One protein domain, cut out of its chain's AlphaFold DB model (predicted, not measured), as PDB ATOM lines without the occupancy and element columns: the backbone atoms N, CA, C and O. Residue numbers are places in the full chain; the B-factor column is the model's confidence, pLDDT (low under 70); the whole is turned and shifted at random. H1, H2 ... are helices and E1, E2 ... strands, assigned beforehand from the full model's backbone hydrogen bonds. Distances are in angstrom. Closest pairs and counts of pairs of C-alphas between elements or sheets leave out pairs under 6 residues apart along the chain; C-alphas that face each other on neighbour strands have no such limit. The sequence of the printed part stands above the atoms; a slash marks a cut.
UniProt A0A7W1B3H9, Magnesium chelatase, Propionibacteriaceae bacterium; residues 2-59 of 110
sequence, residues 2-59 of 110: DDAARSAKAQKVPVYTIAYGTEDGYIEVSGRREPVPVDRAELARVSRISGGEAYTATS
ATOM      1  N   ASP A   2     -38.029 -52.081   3.433       81.62
ATOM      2  CA  ASP A   2     -37.162 -53.037   2.728       81.62
ATOM      3  C   ASP A   2     -36.912 -54.368   3.447       81.62
ATOM      4  O   ASP A   2     -36.834 -55.410   2.797       81.62
ATOM      5  N   ASP A   3     -36.819 -54.377   4.777       85.62
ATOM      6  CA  ASP A   3     -36.567 -55.614   5.531       85.62
ATOM      7  C   ASP A   3     -37.750 -56.586   5.472       85.62
ATOM      8  O   ASP A   3     -37.554 -57.795   5.332       85.62
ATOM      9  N   ALA A   4     -38.981 -56.066   5.467       85.31
ATOM     10  CA  ALA A   4     -40.181 -56.876   5.279       85.31
ATOM     11  C   ALA A   4     -40.225 -57.477   3.864       85.31
ATOM     12  O   ALA A   4     -40.498 -58.666   3.704       85.31
ATOM     13  N   ALA A   5     -39.874 -56.686   2.844       84.31
ATOM     14  CA  ALA A   5     -39.811 -57.155   1.462       84.31
ATOM     15  C   ALA A   5     -38.722 -58.225   1.259       84.31
ATOM     16  O   ALA A   5     -38.940 -59.214   0.555       84.31
ATOM     17  N   ARG A   6     -37.560 -58.072   1.912       86.50
ATOM     18  CA  ARG A   6     -36.483 -59.078   1.891       86.50
ATOM     19  C   ARG A   6     -36.899 -60.379   2.574       86.50
ATOM     20  O   ARG A   6     -36.607 -61.452   2.048       86.50
ATOM     21  N   SER A   7     -37.603 -60.288   3.700       87.50
ATOM     22  CA  SER A   7     -38.154 -61.457   4.395       87.50
ATOM     23  C   SER A   7     -39.169 -62.208   3.524       87.50
ATOM     24  O   SER A   7     -39.068 -63.425   3.367       87.50
ATOM     25  N   ALA A   8     -40.077 -61.482   2.862       84.31
ATOM     26  CA  ALA A   8     -41.045 -62.067   1.933       84.31
ATOM     27  C   ALA A   8     -40.349 -62.827   0.788       84.31
ATOM     28  O   ALA A   8     -40.674 -63.986   0.520       84.31
ATOM     29  N   LYS A   9     -39.297 -62.241   0.198       85.31
ATOM     30  CA  LYS A   9     -38.473 -62.926  -0.809       85.31
ATOM     31  C   LYS A   9     -37.805 -64.193  -0.272       85.31
ATOM     32  O   LYS A   9     -37.788 -65.205  -0.970       85.31
ATOM     33  N   ALA A  10     -37.268 -64.164   0.948       87.62
ATOM     34  CA  ALA A  10     -36.653 -65.339   1.571       87.62
ATOM     35  C   ALA A  10     -37.660 -66.488   1.763       87.62
ATOM     36  O   ALA A  10     -37.308 -67.656   1.606       87.62
ATOM     37  N   GLN A  11     -38.923 -66.152   2.023       89.44
ATOM     38  CA  GLN A  11     -40.033 -67.102   2.130       89.44
ATOM     39  C   GLN A  11     -40.656 -67.465   0.773       89.44
ATOM     40  O   GLN A  11     -41.614 -68.233   0.731       89.44
ATOM     41  N   LYS A  12     -40.109 -66.950  -0.339       82.19
ATOM     42  CA  LYS A  12     -40.645 -67.113  -1.699       82.19
ATOM     43  C   LYS A  12     -42.090 -66.615  -1.838       82.19
ATOM     44  O   LYS A  12     -42.861 -67.164  -2.620       82.19
ATOM     45  N   VAL A  13     -42.446 -65.572  -1.091       83.12
ATOM     46  CA  VAL A  13     -43.746 -64.902  -1.158       83.12
ATOM     47  C   VAL A  13     -43.578 -63.602  -1.954       83.12
ATOM     48  O   VAL A  13     -43.029 -62.636  -1.419       83.12
ATOM     49  N   PRO A  14     -44.002 -63.550  -3.230       78.62
ATOM     50  CA  PRO A  14     -43.948 -62.319  -4.014       78.62
ATOM     51  C   PRO A  14     -44.978 -61.304  -3.495       78.62
ATOM     52  O   PRO A  14     -46.137 -61.647  -3.260       78.62
ATOM     53  N   VAL A  15     -44.565 -60.045  -3.328       81.38
ATOM     54  CA  VAL A  15     -45.438 -58.937  -2.909       81.38
ATOM     55  C   VAL A  15     -45.747 -58.062  -4.117       81.38
ATOM     56  O   VAL A  15     -44.856 -57.449  -4.706       81.38
ATOM     57  N   TYR A  16     -47.028 -57.981  -4.461       80.88
ATOM     58  CA  TYR A  16     -47.539 -57.119  -5.523       80.88
ATOM     59  C   TYR A  16     -48.117 -55.848  -4.910       80.88
ATOM     60  O   TYR A  16     -48.870 -55.905  -3.937       80.88
ATOM     61  N   THR A  17     -47.761 -54.695  -5.468       81.06
ATOM     62  CA  THR A  17     -48.199 -53.393  -4.951       81.06
ATOM     63  C   THR A  17     -49.059 -52.685  -5.979       81.06
ATOM     64  O   THR A  17     -48.666 -52.609  -7.141       81.06
ATOM     65  N   ILE A  18     -50.185 -52.115  -5.550       75.56
ATOM     66  CA  ILE A  18     -51.070 -51.324  -6.408       75.56
ATOM     67  C   ILE A  18     -51.133 -49.905  -5.845       75.56
ATOM     68  O   ILE A  18     -51.666 -49.683  -4.760       75.56
ATOM     69  N   ALA A  19     -50.580 -48.942  -6.580       77.81
ATOM     70  CA  ALA A  19     -50.689 -47.530  -6.242       77.81
ATOM     71  C   ALA A  19     -52.040 -46.986  -6.739       77.81
ATOM     72  O   ALA A  19     -52.216 -46.769  -7.942       77.81
ATOM     73  N   TYR A  20     -52.978 -46.777  -5.811       69.88
ATOM     74  CA  TYR A  20     -54.301 -46.200  -6.068       69.88
ATOM     75  C   TYR A  20     -54.390 -44.800  -5.451       69.88
ATOM     76  O   TYR A  20     -54.312 -44.647  -4.234       69.88
ATOM     77  N   GLY A  21     -54.518 -43.781  -6.299       66.12
ATOM     78  CA  GLY A  21     -54.549 -42.378  -5.894       66.12
ATOM     79  C   GLY A  21     -54.071 -41.441  -7.004       66.12
ATOM     80  O   GLY A  21     -53.425 -41.865  -7.969       66.12
ATOM     81  N   THR A  22     -54.403 -40.163  -6.862       67.94
ATOM     82  CA  THR A  22     -53.973 -39.060  -7.736       67.94
ATOM     83  C   THR A  22     -52.809 -38.310  -7.087       67.94
ATOM     84  O   THR A  22     -52.731 -38.276  -5.861       67.94
ATOM     85  N   GLU A  23     -51.919 -37.692  -7.873       65.00
ATOM     86  CA  GLU A  23     -50.819 -36.871  -7.322       65.00
ATOM     87  C   GLU A  23     -51.335 -35.743  -6.417       65.00
ATOM     88  O   GLU A  23     -50.749 -35.486  -5.372       65.00
ATOM     89  N   ASP A  24     -52.498 -35.171  -6.740       67.00
ATOM     90  CA  ASP A  24     -53.129 -34.093  -5.967       67.00
ATOM     91  C   ASP A  24     -54.155 -34.592  -4.927       67.00
ATOM     92  O   ASP A  24     -55.069 -33.862  -4.536       67.00
ATOM     93  N   GLY A  25     -54.071 -35.860  -4.508       69.06
ATOM     94  CA  GLY A  25     -54.994 -36.430  -3.524       69.06
ATOM     95  C   GLY A  25     -54.902 -35.717  -2.170       69.06
ATOM     96  O   GLY A  25     -53.817 -35.567  -1.614       69.06
ATOM     97  N   TYR A  26     -56.039 -35.301  -1.612       76.50
ATOM     98  CA  TYR A  26     -56.120 -34.715  -0.273       76.50
ATOM     99  C   TYR A  26     -57.243 -35.367   0.531       76.50
ATOM    100  O   TYR A  26     -58.275 -35.758  -0.019       76.50
ATOM    101  N   ILE A  27     -57.059 -35.441   1.845       77.88
ATOM    102  CA  ILE A  27     -58.120 -35.789   2.791       77.88
ATOM    103  C   ILE A  27     -58.453 -34.566   3.637       77.88
ATOM    104  O   ILE A  27     -57.605 -33.707   3.875       77.88
ATOM    105  N   GLU A  28     -59.697 -34.468   4.084       75.62
ATOM    106  CA  GLU A  28     -60.113 -33.402   4.984       75.62
ATOM    107  C   GLU A  28     -60.135 -33.939   6.413       75.62
ATOM    108  O   GLU A  28     -60.984 -34.755   6.776       75.62
ATOM    109  N   VAL A  29     -59.169 -33.506   7.222       77.50
ATOM    110  CA  VAL A  29     -59.081 -33.870   8.639       77.50
ATOM    111  C   VAL A  29     -59.361 -32.613   9.444       77.50
ATOM    112  O   VAL A  29     -58.630 -31.628   9.359       77.50
ATOM    113  N   SER A  30     -60.459 -32.627  10.202       79.69
ATOM    114  CA  SER A  30     -60.846 -31.511  11.078       79.69
ATOM    115  C   SER A  30     -60.957 -30.155  10.352       79.69
ATOM    116  O   SER A  30     -60.572 -29.124  10.897       79.69
ATOM    117  N   GLY A  31     -61.466 -30.151   9.112       80.75
ATOM    118  CA  GLY A  31     -61.662 -28.938   8.304       80.75
ATOM    119  C   GLY A  31     -60.393 -28.379   7.648       80.75
ATOM    120  O   GLY A  31     -60.422 -27.285   7.086       80.75
ATOM    121  N   ARG A  32     -59.264 -29.101   7.709       78.69
ATOM    122  CA  ARG A  32     -58.041 -28.792   6.956       78.69
ATOM    123  C   ARG A  32     -57.799 -29.851   5.888       78.69
ATOM    124  O   ARG A  32     -57.896 -31.046   6.154       78.69
ATOM    125  N   ARG A  33     -57.449 -29.390   4.685       80.69
ATOM    126  CA  ARG A  33     -56.963 -30.247   3.601       80.69
ATOM    127  C   ARG A  33     -55.531 -30.675   3.902       80.69
ATOM    128  O   ARG A  33     -54.643 -29.825   3.934       80.69
ATOM    129  N   GLU A  34     -55.334 -31.972   4.085       80.88
ATOM    130  CA  GLU A  34     -54.020 -32.596   4.211       80.88
ATOM    131  C   GLU A  34     -53.701 -33.336   2.901       80.88
ATOM    132  O   GLU A  34     -54.490 -34.199   2.494       80.88
ATOM    133  N   PRO A  35     -52.605 -32.994   2.199       77.06
ATOM    134  CA  PRO A  35     -52.206 -33.699   0.988       77.06
ATOM    135  C   PRO A  35     -51.686 -35.096   1.341       77.06
ATOM    136  O   PRO A  35     -50.808 -35.252   2.188       77.06
ATOM    137  N   VAL A  36     -52.210 -36.117   0.665       77.88
ATOM    138  CA  VAL A  36     -51.791 -37.516   0.832       77.88
ATOM    139  C   VAL A  36     -51.469 -38.105  -0.544       77.88
ATOM    140  O   VAL A  36     -52.210 -38.955  -1.048       77.88
ATOM    141  N   PRO A  37     -50.393 -37.630  -1.199       75.25
ATOM    142  CA  PRO A  37     -49.955 -38.183  -2.470       75.25
ATOM    143  C   PRO A  37     -49.472 -39.626  -2.285       75.25
ATOM    144  O   PRO A  37     -48.860 -39.982  -1.277       75.25
ATOM    145  N   VAL A  38     -49.729 -40.467  -3.284       76.56
ATOM    146  CA  VAL A  38     -49.250 -41.854  -3.289       76.56
ATOM    147  C   VAL A  38     -47.779 -41.918  -3.717       76.56
ATOM    148  O   VAL A  38     -47.423 -41.474  -4.808       76.56
ATOM    149  N   ASP A  39     -46.916 -42.521  -2.894       82.31
ATOM    150  CA  ASP A  39     -45.505 -42.736  -3.242       82.31
ATOM    151  C   ASP A  39     -45.336 -44.007  -4.090       82.31
ATOM    152  O   ASP A  39     -45.183 -45.130  -3.597       82.31
ATOM    153  N   ARG A  40     -45.373 -43.824  -5.412       82.00
ATOM    154  CA  ARG A  40     -45.191 -44.918  -6.378       82.00
ATOM    155  C   ARG A  40     -43.769 -45.484  -6.354       82.00
ATOM    156  O   ARG A  40     -43.587 -46.667  -6.641       82.00
ATOM    157  N   ALA A  41     -42.768 -44.659  -6.047       83.88
ATOM    158  CA  ALA A  41     -41.366 -45.061  -6.097       83.88
ATOM    159  C   ALA A  41     -41.031 -46.027  -4.957       83.88
ATOM    160  O   ALA A  41     -40.347 -47.030  -5.184       83.88
ATOM    161  N   GLU A  42     -41.557 -45.763  -3.763       85.69
ATOM    162  CA  GLU A  42     -41.401 -46.650  -2.612       85.69
ATOM    163  C   GLU A  42     -42.127 -47.985  -2.826       85.69
ATOM    164  O   GLU A  42     -41.538 -49.056  -2.649       85.69
ATOM    165  N   LEU A  43     -43.370 -47.952  -3.320       84.94
ATOM    166  CA  LEU A  43     -44.126 -49.169  -3.640       84.94
ATOM    167  C   LEU A  43     -43.419 -50.029  -4.701       84.94
ATOM    168  O   LEU A  43     -43.316 -51.250  -4.551       84.94
ATOM    169  N   ALA A  44     -42.852 -49.397  -5.732       83.31
ATOM    170  CA  ALA A  44     -42.086 -50.097  -6.761       83.31
ATOM    171  C   ALA A  44     -40.782 -50.717  -6.243       83.31
ATOM    172  O   ALA A  44     -40.289 -51.705  -6.798       83.31
ATOM    173  N   ARG A  45     -40.203 -50.143  -5.187       86.50
ATOM    174  CA  ARG A  45     -39.008 -50.680  -4.532       86.50
ATOM    175  C   ARG A  45     -39.354 -51.939  -3.737       86.50
ATOM    176  O   ARG A  45     -38.682 -52.959  -3.895       86.50
ATOM    177  N   VAL A  46     -40.434 -51.895  -2.959       86.56
ATOM    178  CA  VAL A  46     -40.919 -53.013  -2.133       86.56
ATOM    179  C   VAL A  46     -41.266 -54.240  -2.981       86.56
ATOM    180  O   VAL A  46     -40.769 -55.337  -2.702       86.56
ATOM    181  N   SER A  47     -42.056 -54.072  -4.045       83.56
ATOM    182  CA  SER A  47     -42.439 -55.190  -4.923       83.56
ATOM    183  C   SER A  47     -41.221 -55.835  -5.585       83.56
ATOM    184  O   SER A  47     -41.031 -57.049  -5.478       83.56
ATOM    185  N   ARG A  48     -40.300 -55.029  -6.121       83.50
ATOM    186  CA  ARG A  48     -39.055 -55.516  -6.737       83.50
ATOM    187  C   ARG A  48     -38.163 -56.288  -5.767       83.50
ATOM    188  O   ARG A  48     -37.579 -57.302  -6.147       83.50
ATOM    189  N   ILE A  49     -38.046 -55.824  -4.521       86.56
ATOM    190  CA  ILE A  49     -37.265 -56.523  -3.493       86.56
ATOM    191  C   ILE A  49     -37.889 -57.884  -3.185       86.56
ATOM    192  O   ILE A  49     -37.152 -58.859  -3.065       86.56
ATOM    193  N   SER A  50     -39.218 -57.960  -3.089       85.25
ATOM    194  CA  SER A  50     -39.936 -59.211  -2.806       85.25
ATOM    195  C   SER A  50     -39.976 -60.197  -3.988       85.25
ATOM    196  O   SER A  50     -40.184 -61.390  -3.784       85.25
ATOM    197  N   GLY A  51     -39.741 -59.714  -5.214       78.06
ATOM    198  CA  GLY A  51     -39.885 -60.488  -6.451       78.06
ATOM    199  C   GLY A  51     -41.281 -60.432  -7.083       78.06
ATOM    200  O   GLY A  51     -41.571 -61.258  -7.942       78.06
ATOM    201  N   GLY A  52     -42.137 -59.497  -6.660       76.00
ATOM    202  CA  GLY A  52     -43.404 -59.175  -7.321       76.00
ATOM    203  C   GLY A  52     -43.296 -57.955  -8.243       76.00
ATOM    204  O   GLY A  52     -42.212 -57.410  -8.463       76.00
ATOM    205  N   GLU A  53     -44.436 -57.506  -8.762       75.25
ATOM    206  CA  GLU A  53     -44.536 -56.364  -9.679       75.25
ATOM    207  C   GLU A  53     -45.265 -55.168  -9.055       75.25
ATOM    208  O   GLU A  53     -46.084 -55.299  -8.137       75.25
ATOM    209  N   ALA A  54     -44.935 -53.979  -9.560       77.81
ATOM    210  CA  ALA A  54     -45.556 -52.727  -9.165       77.81
ATOM    211  C   ALA A  54     -46.573 -52.307 -10.219       77.81
ATOM    212  O   ALA A  54     -46.213 -52.092 -11.375       77.81
ATOM    213  N   TYR A  55     -47.815 -52.116  -9.798       72.00
ATOM    214  CA  TYR A  55     -48.879 -51.645 -10.663       72.00
ATOM    215  C   TYR A  55     -49.326 -50.254 -10.241       72.00
ATOM    216  O   TYR A  55     -49.437 -49.920  -9.060       72.00
ATOM    217  N   THR A  56     -49.588 -49.429 -11.241       68.94
ATOM    218  CA  THR A  56     -50.228 -48.131 -11.085       68.94
ATOM    219  C   THR A  56     -51.602 -48.272 -11.699       68.94
ATOM    220  O   THR A  56     -51.699 -48.586 -12.873       68.94
ATOM    221  N   ALA A  57     -52.651 -48.083 -10.907       60.28
ATOM    222  CA  ALA A  57     -54.002 -48.059 -11.441       60.28
ATOM    223  C   ALA A  57     -54.455 -46.605 -11.499       60.28
ATOM    224  O   ALA A  57     -54.840 -46.028 -10.479       60.28
ATOM    225  N   THR A  58     -54.397 -46.005 -12.687       54.44
ATOM    226  CA  THR A  58     -54.989 -44.669 -12.905       54.44
ATOM    227  C   THR A  58     -56.501 -44.784 -13.161       54.44
ATOM    228  O   THR A  58     -57.240 -43.816 -13.005       54.44
ATOM    229  N   SER A  59     -56.988 -45.987 -13.510       51.25
ATOM    230  CA  SER A  59     -58.413 -46.296 -13.683       51.25
ATOM    231  C   SER A  59     -58.741 -47.768 -13.376       51.25
ATOM    232  O   SER A  59     -57.874 -48.639 -13.435       51.25
TER     233      SER A  59
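This is residues 2 to 59 of the 110 residues of the protein "Magnesium chelatase" of Propionibacteriaceae bacterium (UniProt A0A7W1B3H9). Helices H1 and H2 and the parallel strand pair E1 and E4 form a body at one end, and the thin antiparallel hairpin E2 and E3 makes an arm at the other. H2 packs on the E1 and E4 pair, and H1 on H2. The printed part has 58 residues, with two named helices and four named strands in the order H1 E1 E2 E3 H2 E4, class mixed. It is loose, radius of gyration of the C-alphas 14.2 A, spans 45 by 24 by 14 A.

Find C-alpha 2 at (-37.162, -53.037, 2.728); H1 runs 12.4 A to residue 10. Next come E1, residues 17 to 20, E2, 26 to 29, and E3, 32 to 35. H2, residues 40 to 50, spans 15.6 A; E4, residues 54 to 57, ends at (-54.002, -48.059, -11.441).

H1 and H2 touch, closest C-alphas Lys 9 and Ser 50, 4.5 A, at 32 degrees, a tilt only just shallow, the same way. In both, every O i to N i+4 pair is within hydrogen-bond range. Look at N 55 and O 17, 2.8 A, between parallel E1 and E4, and N 27 and O 34, 2.9 A, in the hairpin. The closest C-alphas of H2 and E4 are Ala 44 and Ala 54, 5.0 A.

The farthest C-alphas, Lys 12 and Gly 31, are 44.7 A apart. The printed part has no cut and no long link; pLDDT is under 70 at residues 20 to 25 and 56 to 59.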